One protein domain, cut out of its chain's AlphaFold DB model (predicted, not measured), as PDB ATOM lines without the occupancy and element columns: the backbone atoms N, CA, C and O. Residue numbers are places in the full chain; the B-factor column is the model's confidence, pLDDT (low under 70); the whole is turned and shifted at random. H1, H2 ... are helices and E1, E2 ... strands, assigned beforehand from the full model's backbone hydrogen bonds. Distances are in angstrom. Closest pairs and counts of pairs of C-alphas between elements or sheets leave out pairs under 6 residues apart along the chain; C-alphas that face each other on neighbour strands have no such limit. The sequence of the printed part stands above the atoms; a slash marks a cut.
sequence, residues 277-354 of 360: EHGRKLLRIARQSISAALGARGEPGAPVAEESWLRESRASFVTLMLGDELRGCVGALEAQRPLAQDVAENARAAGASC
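This is residues 277 to 354 of the 360 residues of the protein "MEMO1 family protein E6H56_16095" of Betaproteobacteria bacterium (UniProt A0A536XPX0). Helix H2 packs on a two-stranded hairpin, E1 and E2, and a second helix, H1, packs on H2 and crosses it steeply, with the centres of H1, H2 and E1 making a triangle; a wide loop, residues 294 to 316, joins H1 to E1. The 78 printed residues run H1, E1, E2, H2, mixed in class, with an antiparallel sheet. The whole is compact, radius of gyration of the C-alphas 12.2 A, spanning 33 by 31 by 21 A.

H1, residues 277 to 293, is 24.6 A long from C-alpha 277 at (13.730, 5.585, 95.982). E1 is residues 317 to 322, 16.6 A; E2 is 325 to 331, 18.1 A. H2, residues 339 to 352, 19.9 A, ends at C-alpha 352 (-8.337, 13.234, 82.979).

H1 and H2 touch, closest C-alphas Ile 290 and Arg 348 at 5.1 A, the same way at a steep tilt of 46 degrees. In the hairpin E1 and E2, N 320 and O 328 are 2.8 A apart, within hydrogen-bond range. The closest C-alphas of E2 and H2, Gly 328 and Ala 350, are 4.7 A apart. H1 and E2 are apart. In H1 and H2 every O i to N i+4 pair is within hydrogen-bond range.

The printed part has no cut. The link H1 to E1 is long. Residues 297 to 306 and 353 to 354 have pLDDT under 70.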
ATOM      1  N   GLU A 277      14.696   5.478  94.888       78.12
ATOM      2  CA  GLU A 277      13.730   5.585  95.982       78.12
ATOM      3  C   GLU A 277      12.832   6.827  95.877       78.12
ATOM      4  O   GLU A 277      11.615   6.711  96.030       78.12
ATOM      5  N   HIS A 278      13.402   7.987  95.539       85.44
ATOM      6  CA  HIS A 278      12.652   9.226  95.317       85.44
ATOM      7  C   HIS A 278      11.688   9.063  94.140       85.44
ATOM      8  O   HIS A 278      10.512   9.402  94.250       85.44
ATOM      9  N   GLY A 279      12.150   8.438  93.050       84.69
ATOM     10  CA  GLY A 279      11.305   8.107  91.901       84.69
ATOM     11  C   GLY A 279      10.119   7.217  92.282       84.69
ATOM     12  O   GLY A 279       8.983   7.504  91.909       84.69
ATOM     13  N   ARG A 280      10.338   6.181  93.107       87.31
ATOM     14  CA  ARG A 280       9.247   5.334  93.629       87.31
ATOM     15  C   ARG A 280       8.237   6.130  94.459       87.31
ATOM     16  O   ARG A 280       7.040   5.859  94.358       87.31
ATOM     17  N   LYS A 281       8.694   7.102  95.255       89.25
ATOM     18  CA  LYS A 281       7.823   7.990  96.044       89.25
ATOM     19  C   LYS A 281       6.997   8.910  95.137       89.25
ATOM     20  O   LYS A 281       5.779   8.936  95.283       89.25
ATOM     21  N   LEU A 282       7.607   9.562  94.143       90.75
ATOM     22  CA  LEU A 282       6.891  10.409  93.173       90.75
ATOM     23  C   LEU A 282       5.855   9.615  92.365       90.75
ATOM     24  O   LEU A 282       4.709  10.043  92.236       90.75
ATOM     25  N   LEU A 283       6.209   8.410  91.904       91.44
ATOM     26  CA  LEU A 283       5.270   7.517  91.216       91.44
ATOM     27  C   LEU A 283       4.103   7.091  92.114       91.44
ATOM     28  O   LEU A 283       2.980   6.944  91.631       91.44
ATOM     29  N   ARG A 284       4.340   6.896  93.416       89.81
ATOM     30  CA  ARG A 284       3.274   6.591  94.380       89.81
ATOM     31  C   ARG A 284       2.300   7.764  94.510       89.81
ATOM     32  O   ARG A 284       1.098   7.533  94.412       89.81
ATOM     33  N   ILE A 285       2.809   8.992  94.644       90.69
ATOM     34  CA  ILE A 285       2.002  10.225  94.705       90.69
ATOM     35  C   ILE A 285       1.141  10.365  93.445       90.69
ATOM     36  O   ILE A 285      -0.070  10.583  93.541       90.69
ATOM     37  N   ALA A 286       1.743  10.188  92.265       91.69
ATOM     38  CA  ALA A 286       1.042  10.279  90.988       91.69
ATOM     39  C   ALA A 286      -0.082   9.232  90.875       91.69
ATOM     40  O   ALA A 286      -1.229   9.585  90.602       91.69
ATOM     41  N   ARG A 287       0.216   7.954  91.158       89.38
ATOM     42  CA  ARG A 287      -0.770   6.857  91.110       89.38
ATOM     43  C   ARG A 287      -1.930   7.080  92.072       89.38
ATOM     44  O   ARG A 287      -3.079   6.928  91.677       89.38
ATOM     45  N   GLN A 288      -1.641   7.469  93.312       86.31
ATOM     46  CA  GLN A 288      -2.673   7.754  94.311       86.31
ATOM     47  C   GLN A 288      -3.572   8.911  93.873       86.31
ATOM     48  O   GLN A 288      -4.790   8.831  94.015       86.31
ATOM     49  N   SER A 289      -2.983   9.956  93.293       89.06
ATOM     50  CA  SER A 289      -3.722  11.126  92.819       89.06
ATOM     51  C   SER A 289      -4.659  10.787  91.656       89.06
ATOM     52  O   SER A 289      -5.796  11.255  91.642       89.06
ATOM     53  N   ILE A 290      -4.219   9.936  90.724       88.12
ATOM     54  CA  ILE A 290      -5.057   9.432  89.623       88.12
ATOM     55  C   ILE A 290      -6.181   8.540  90.162       88.12
ATOM     56  O   ILE A 290      -7.344   8.768  89.837       88.12
ATOM     57  N   SER A 291      -5.868   7.563  91.020       85.31
ATOM     58  CA  SER A 291      -6.875   6.656  91.593       85.31
ATOM     59  C   SER A 291      -7.959   7.405  92.365       85.31
ATOM     60  O   SER A 291      -9.141   7.096  92.215       85.31
ATOM     61  N   ALA A 292      -7.568   8.415  93.151       82.50
ATOM     62  CA  ALA A 292      -8.501   9.266  93.882       82.50
ATOM     63  C   ALA A 292      -9.415  10.062  92.937       82.50
ATOM     64  O   ALA A 292     -10.619  10.132  93.173       82.50
ATOM     65  N   ALA A 293      -8.873  10.615  91.845       83.75
ATOM     66  CA  ALA A 293      -9.662  11.338  90.845       83.75
ATOM     67  C   ALA A 293     -10.658  10.438  90.090       83.75
ATOM     68  O   ALA A 293     -11.715  10.910  89.684       83.75
ATOM     69  N   LEU A 294     -10.349   9.147  89.931       83.38
ATOM     70  CA  LEU A 294     -11.211   8.160  89.267       83.38
ATOM     71  C   LEU A 294     -12.215   7.473  90.213       83.38
ATOM     72  O   LEU A 294     -12.938   6.574  89.788       83.38
ATOM     73  N   GLY A 295     -12.263   7.853  91.494       76.31
ATOM     74  CA  GLY A 295     -13.184   7.258  92.471       76.31
ATOM     75  C   GLY A 295     -12.872   5.800  92.836       76.31
ATOM     76  O   GLY A 295     -13.714   5.118  93.423       76.31
ATOM     77  N   ALA A 296     -11.674   5.303  92.511       73.56
ATOM     78  CA  ALA A 296     -11.245   3.966  92.898       73.56
ATOM     79  C   ALA A 296     -10.936   3.924  94.407       73.56
ATOM     80  O   ALA A 296     -10.237   4.794  94.932       73.56
ATOM     81  N   ARG A 297     -11.415   2.891  95.118       56.62
ATOM     82  CA  ARG A 297     -11.016   2.632  96.513       56.62
ATOM     83  C   ARG A 297      -9.548   2.193  96.541       56.62
ATOM     84  O   ARG A 297      -9.250   1.018  96.353       56.62
ATOM     85  N   GLY A 298      -8.640   3.143  96.736       54.69
ATOM     86  CA  GLY A 298      -7.230   2.885  97.029       54.69
ATOM     87  C   GLY A 298      -6.959   2.841  98.534       54.69
ATOM     88  O   GLY A 298      -7.733   3.390  99.318       54.69
ATOM     89  N   GLU A 299      -5.854   2.201  98.931       50.59
ATOM     90  CA  GLU A 299      -5.354   2.264 100.311       50.59
ATOM     91  C   GLU A 299      -5.204   3.723 100.787       50.59
ATOM     92  O   GLU A 299      -4.841   4.587  99.977       50.59
ATOM     93  N   PRO A 300      -5.444   4.015 102.083       50.34
ATOM     94  CA  PRO A 300      -5.204   5.338 102.649       50.34
ATOM     95  C   PRO A 300      -3.773   5.788 102.336       50.34
ATOM     96  O   PRO A 300      -2.807   5.105 102.671       50.34
ATOM     97  N   GLY A 301      -3.626   6.927 101.659       49.66
ATOM     98  CA  GLY A 301      -2.308   7.464 101.344       49.66
ATOM     99  C   GLY A 301      -1.559   7.814 102.627       49.66
ATOM    100  O   GLY A 301      -2.068   8.577 103.447       49.66
ATOM    101  N   ALA A 302      -0.342   7.288 102.796       45.75
ATOM    102  CA  ALA A 302       0.584   7.824 103.787       45.75
ATOM    103  C   ALA A 302       0.746   9.338 103.539       45.75
ATOM    104  O   ALA A 302       0.872   9.736 102.374       45.75
ATOM    105  N   PRO A 303       0.725  10.189 104.578       52.56
ATOM    106  CA  PRO A 303       0.843  11.626 104.394       52.56
ATOM    107  C   PRO A 303       2.149  11.948 103.662       52.56
ATOM    108  O   PRO A 303       3.246  11.692 104.153       52.56
ATOM    109  N   VAL A 304       2.029  12.539 102.473       55.38
ATOM    110  CA  VAL A 304       3.136  12.989 101.605       55.38
ATOM    111  C   VAL A 304       3.791  14.263 102.182       55.38
ATOM    112  O   VAL A 304       4.160  15.189 101.470       55.38
ATOM    113  N   ALA A 305       3.894  14.360 103.506       52.59
ATOM    114  CA  ALA A 305       4.183  15.606 104.211       52.59
ATOM    115  C   ALA A 305       5.461  15.570 105.064       52.59
ATOM    116  O   ALA A 305       5.903  16.625 105.518       52.59
ATOM    117  N   GLU A 306       6.084  14.409 105.282       59.19
ATOM    118  CA  GLU A 306       7.199  14.338 106.236       59.19
ATOM    119  C   GLU A 306       8.545  14.751 105.628       59.19
ATOM    120  O   GLU A 306       9.304  15.492 106.256       59.19
ATOM    121  N   GLU A 307       8.827  14.391 104.376       75.94
ATOM    122  CA  GLU A 307      10.142  14.649 103.780       75.94
ATOM    123  C   GLU A 307      10.261  16.080 103.232       75.94
ATOM    124  O   GLU A 307       9.379  16.588 102.539       75.94
ATOM    125  N   SER A 308      11.365  16.756 103.555       76.25
ATOM    126  CA  SER A 308      11.589  18.165 103.203       76.25
ATOM    127  C   SER A 308      11.643  18.406 101.691       76.25
ATOM    128  O   SER A 308      11.095  19.397 101.219       76.25
ATOM    129  N   TRP A 309      12.216  17.479 100.920       80.81
ATOM    130  CA  TRP A 309      12.383  17.612  99.465       80.81
ATOM    131  C   TRP A 309      11.062  17.610  98.682       80.81
ATOM    132  O   TRP A 309      10.983  18.156  97.586       80.81
ATOM    133  N   LEU A 310       9.998  17.039  99.255       84.88
ATOM    134  CA  LEU A 310       8.646  17.073  98.688       84.88
ATOM    135  C   LEU A 310       7.965  18.438  98.865       84.88
ATOM    136  O   LEU A 310       7.001  18.743  98.156       84.88
ATOM    137  N   ARG A 311       8.466  19.251  99.804       83.19
ATOM    138  CA  ARG A 311       7.967  20.595 100.122       83.19
ATOM    139  C   ARG A 311       8.694  21.700  99.354       83.19
ATOM    140  O   ARG A 311       8.227  22.835  99.343       83.19
ATOM    141  N   GLU A 312       9.811  21.380  98.706       80.00
ATOM    142  CA  GLU A 312      10.534  22.321  97.853       80.00
ATOM    143  C   GLU A 312       9.723  22.658  96.597       80.00
ATOM    144  O   GLU A 312       9.111  21.774  95.992       80.00
ATOM    145  N   SER A 313       9.747  23.927  96.178       82.50
ATOM    146  CA  SER A 313       9.146  24.332  94.905       82.50
ATOM    147  C   SER A 313       9.969  23.756  93.753       82.50
ATOM    148  O   SER A 313      11.142  24.102  93.586       82.50
ATOM    149  N   ARG A 314       9.375  22.847  92.977       85.62
ATOM    150  CA  ARG A 314      10.016  22.175  91.836       85.62
ATOM    151  C   ARG A 314       9.001  21.998  90.711       85.62
ATOM    152  O   ARG A 314       7.816  21.826  90.972       85.62
ATOM    153  N   ALA A 315       9.486  22.014  89.474       88.44
ATOM    154  CA  ALA A 315       8.680  21.714  88.301       88.44
ATOM    155  C   ALA A 315       8.689  20.204  88.026       88.44
ATOM    156  O   ALA A 315       9.724  19.549  88.194       88.44
ATOM    157  N   SER A 316       7.557  19.650  87.601       90.12
ATOM    158  CA  SER A 316       7.440  18.244  87.219       90.12
ATOM    159  C   SER A 316       6.725  18.069  85.881       90.12
ATOM    160  O   SER A 316       5.892  18.884  85.491       90.12
ATOM    161  N   PHE A 317       7.040  16.970  85.194       92.56
ATOM    162  CA  PHE A 317       6.249  16.438  84.088       92.56
ATOM    163  C   PHE A 317       5.783  15.038  84.465       92.56
ATOM    164  O   PHE A 317       6.592  14.193  84.860       92.56
ATOM    165  N   VAL A 318       4.479  14.797  84.360       92.38
ATOM    166  CA  VAL A 318       3.880  13.486  84.591       92.38
ATOM    167  C   VAL A 318       3.410  12.919  83.265       92.38
ATOM    168  O   VAL A 318       2.508  13.458  82.626       92.38
ATOM    169  N   THR A 319       4.018  11.796  82.897       91.50
ATOM    170  CA  THR A 319       3.700  11.042  81.688       91.50
ATOM    171  C   THR A 319       2.936   9.776  82.058       91.50
ATOM    172  O   THR A 319       3.384   8.986  82.891       91.50
ATOM    173  N   LEU A 320       1.788   9.573  81.423       90.31
ATOM    174  CA  LEU A 320       0.974   8.367  81.503       90.31
ATOM    175  C   LEU A 320       1.160   7.546  80.233       90.31
ATOM    176  O   LEU A 320       0.927   8.042  79.133       90.31
ATOM    177  N   MET A 321       1.538   6.285  80.412       87.81
ATOM    178  CA  MET A 321       1.743   5.321  79.334       87.81
ATOM    179  C   MET A 321       0.811   4.123  79.535       87.81
ATOM    180  O   MET A 321       0.583   3.706  80.675       87.81
ATOM    181  N   LEU A 322       0.306   3.556  78.442       85.25
ATOM    182  CA  LEU A 322      -0.362   2.255  78.425       85.25
ATOM    183  C   LEU A 322       0.397   1.354  77.448       85.25
ATOM    184  O   LEU A 322       0.344   1.564  76.241       85.25
ATOM    185  N   GLY A 323       1.153   0.389  77.978       87.38
ATOM    186  CA  GLY A 323       2.198  -0.266  77.187       87.38
ATOM    187  C   GLY A 323       3.239   0.764  76.737       87.38
ATOM    188  O   GLY A 323       3.703   1.556  77.558       87.38
ATOM    189  N   ASP A 324       3.538   0.784  75.439       85.81
ATOM    190  CA  ASP A 324       4.476   1.731  74.824       85.81
ATOM    191  C   ASP A 324       3.791   3.000  74.273       85.81
ATOM    192  O   ASP A 324       4.455   3.873  73.713       85.81
ATOM    193  N   GLU A 325       2.471   3.145  74.444       87.31
ATOM    194  CA  GLU A 325       1.716   4.293  73.929       87.31
ATOM    195  C   GLU A 325       1.520   5.399  74.971       87.31
ATOM    196  O   GLU A 325       1.108   5.155  76.111       87.31
ATOM    197  N   LEU A 326       1.752   6.648  74.549       87.75
ATOM    198  CA  LEU A 326       1.506   7.844  75.352       87.75
ATOM    199  C   LEU A 326       0.006   8.133  75.466       87.75
ATOM    200  O   LEU A 326      -0.696   8.284  74.470       87.75
ATOM    201  N   ARG A 327      -0.471   8.288  76.701       88.19
ATOM    202  CA  ARG A 327      -1.882   8.540  77.031       88.19
ATOM    203  C   ARG A 327      -2.141   9.918  77.639       88.19
ATOM    204  O   ARG A 327      -3.272  10.393  77.622       88.19
ATOM    205  N   GLY A 328      -1.106  10.560  78.170       85.94
ATOM    206  CA  GLY A 328      -1.176  11.917  78.700       85.94
ATOM    207  C   GLY A 328       0.196  12.398  79.153       85.94
ATOM    208  O   GLY A 328       0.975  11.621  79.699       85.94
ATOM    209  N   CYS A 329       0.497  13.671  78.925       91.31
ATOM    210  CA  CYS A 329       1.695  14.324  79.438       91.31
ATOM    211  C   CYS A 329       1.316  15.732  79.884       91.31
ATOM    212  O   CYS A 329       0.863  16.535  79.069       91.31
ATOM    213  N   VAL A 330       1.460  16.013  81.177       92.62
ATOM    214  CA  VAL A 330       1.157  17.327  81.754       92.62
ATOM    215  C   VAL A 330       2.295  17.736  82.676       92.62
ATOM    216  O   VAL A 330       2.805  16.922  83.447       92.62
ATOM    217  N   GLY A 331       2.698  18.997  82.586       90.06
ATOM    218  CA  GLY A 331       3.747  19.574  83.410       90.06
ATOM    219  C   GLY A 331       3.973  21.045  83.101       90.06
ATOM    220  O   GLY A 331       3.322  21.617  82.223       90.06
ATOM    221  N   ALA A 332       4.916  21.643  83.819       82.19
ATOM    222  CA  ALA A 332       5.373  23.008  83.600       82.19
ATOM    223  C   ALA A 332       6.903  23.049  83.568       82.19
ATOM    224  O   ALA A 332       7.570  22.203  84.159       82.19
ATOM    225  N   LEU A 333       7.464  24.044  82.880       78.69
ATOM    226  CA  LEU A 333       8.912  24.292  82.886       78.69
ATOM    227  C   LEU A 333       9.369  25.014  84.161       78.69
ATOM    228  O   LEU A 333      10.525  24.896  84.557       78.69
ATOM    229  N   GLU A 334       8.458  25.735  84.813       77.50
ATOM    230  CA  GLU A 334       8.736  26.537  85.999       77.50
ATOM    231  C   GLU A 334       8.070  25.947  87.241       77.50
ATOM    232  O   GLU A 334       6.962  25.411  87.196       77.50
ATOM    233  N   ALA A 335       8.760  26.064  88.372       83.94
ATOM    234  CA  ALA A 335       8.281  25.585  89.656       83.94
ATOM    235  C   ALA A 335       7.260  26.568  90.247       83.94
ATOM    236  O   ALA A 335       7.628  27.645  90.710       83.94
ATOM    237  N   GLN A 336       5.982  26.191  90.254       82.50
ATOM    238  CA  GLN A 336       4.898  27.051  90.754       82.50
ATOM    239  C   GLN A 336       4.404  26.663  92.153       82.50
ATOM    240  O   GLN A 336       3.719  27.446  92.810       82.50
ATOM    241  N   ARG A 337       4.724  25.449  92.615       86.88
ATOM    242  CA  ARG A 337       4.212  24.876  93.863       86.88
ATOM    243  C   ARG A 337       5.155  23.789  94.404       86.88
ATOM    244  O   ARG A 337       6.052  23.350  93.681       86.88
ATOM    245  N   PRO A 338       4.962  23.327  95.655       90.69
ATOM    246  CA  PRO A 338       5.730  22.219  96.215       90.69
ATOM    247  C   PRO A 338       5.685  20.963  95.338       90.69
ATOM    248  O   PRO A 338       4.621  20.607  94.833       90.69
ATOM    249  N   LEU A 339       6.813  20.259  95.201       90.38
ATOM    250  CA  LEU A 339       6.971  19.110  94.300       90.38
ATOM    251  C   LEU A 339       5.876  18.046  94.460       90.38
ATOM    252  O   LEU A 339       5.351  17.546  93.467       90.38
ATOM    253  N   ALA A 340       5.512  17.700  95.700       90.69
ATOM    254  CA  ALA A 340       4.448  16.726  95.952       90.69
ATOM    255  C   ALA A 340       3.104  17.175  95.374       90.69
ATOM    256  O   ALA A 340       2.376  16.374  94.785       90.69
ATOM    257  N   GLN A 341       2.787  18.457  95.546       90.88
ATOM    258  CA  GLN A 341       1.566  19.051  95.030       90.88
ATOM    259  C   GLN A 341       1.612  19.140  93.501       90.88
ATOM    260  O   GLN A 341       0.631  18.790  92.853       90.88
ATOM    261  N   ASP A 342       2.748  19.541  92.928       92.56
ATOM    262  CA  ASP A 342       2.921  19.658  91.479       92.56
ATOM    263  C   ASP A 342       2.725  18.310  90.776       92.56
ATOM    264  O   ASP A 342       1.896  18.191  89.874       92.56
ATOM    265  N   VAL A 343       3.377  17.253  91.274       93.25
ATOM    266  CA  VAL A 343       3.207  15.887  90.754       93.25
ATOM    267  C   VAL A 343       1.767  15.405  90.909       93.25
ATOM    268  O   VAL A 343       1.221  14.807  89.982       93.25
ATOM    269  N   ALA A 344       1.133  15.653  92.057       91.88
ATOM    270  CA  ALA A 344      -0.244  15.230  92.300       91.88
ATOM    271  C   ALA A 344      -1.242  15.906  91.344       91.88
ATOM    272  O   ALA A 344      -2.160  15.252  90.843       91.88
ATOM    273  N   GLU A 345      -1.077  17.201  91.083       91.38
ATOM    274  CA  GLU A 345      -1.943  17.952  90.175       91.38
ATOM    275  C   GLU A 345      -1.707  17.579  88.707       91.38
ATOM    276  O   GLU A 345      -2.670  17.270  88.000       91.38
ATOM    277  N   ASN A 346      -0.446  17.502  88.274       93.25
ATOM    278  CA  ASN A 346      -0.096  17.094  86.912       93.25
ATOM    279  C   ASN A 346      -0.557  15.658  86.620       93.25
ATOM    280  O   ASN A 346      -1.070  15.383  85.537       93.25
ATOM    281  N   ALA A 347      -0.472  14.749  87.598       92.44
ATOM    282  CA  ALA A 347      -0.978  13.386  87.460       92.44
ATOM    283  C   ALA A 347      -2.504  13.332  87.291       92.44
ATOM    284  O   ALA A 347      -2.995  12.600  86.431       92.44
ATOM    285  N   ARG A 348      -3.264  14.119  88.069       90.19
ATOM    286  CA  ARG A 348      -4.730  14.208  87.917       90.19
ATOM    287  C   ARG A 348      -5.117  14.738  86.541       90.19
ATOM    288  O   ARG A 348      -5.993  14.163  85.900       90.19
ATOM    289  N   ALA A 349      -4.443  15.789  86.082       89.44
ATOM    290  CA  ALA A 349      -4.683  16.375  84.769       89.44
ATOM    291  C   ALA A 349      -4.361  15.391  83.632       89.44
ATOM    292  O   ALA A 349      -5.193  15.184  82.751       89.44
ATOM    293  N   ALA A 350      -3.207  14.717  83.693       88.56
ATOM    294  CA  ALA A 350      -2.815  13.715  82.703       88.56
ATOM    295  C   ALA A 350      -3.759  12.492  82.695       88.56
ATOM    296  O   ALA A 350      -4.010  11.897  81.645       88.56
ATOM    297  N   GLY A 351      -4.310  12.115  83.855       84.06
ATOM    298  CA  GLY A 351      -5.324  11.063  83.965       84.06
ATOM    299  C   GLY A 351      -6.662  11.459  83.340       84.06
ATOM    300  O   GLY A 351      -7.267  10.660  82.626       84.06
ATOM    301  N   ALA A 352      -7.100  12.702  83.551       79.38
ATOM    302  CA  ALA A 352      -8.337  13.234  82.979       79.38
ATOM    303  C   ALA A 352      -8.263  13.411  81.451       79.38
ATOM    304  O   ALA A 352      -9.254  13.182  80.765       79.38
ATOM    305  N   SER A 353      -7.094  13.748  80.892       69.56
ATOM    306  CA  SER A 353      -6.917  13.814  79.432       69.56
ATOM    307  C   SER A 353      -7.013  12.448  78.737       69.56
ATOM    308  O   SER A 353      -7.199  12.386  77.527       69.56
ATOM    309  N   CYS A 354      -6.891  11.348  79.486       60.75
ATOM    310  CA  CYS A 354      -6.963   9.990  78.949       60.75
ATOM    311  C   CYS A 354      -8.410   9.460  78.852       60.75
ATOM    312  O   CYS A 354      -8.698   8.611  78.008       60.75
TER     313      CYS A 354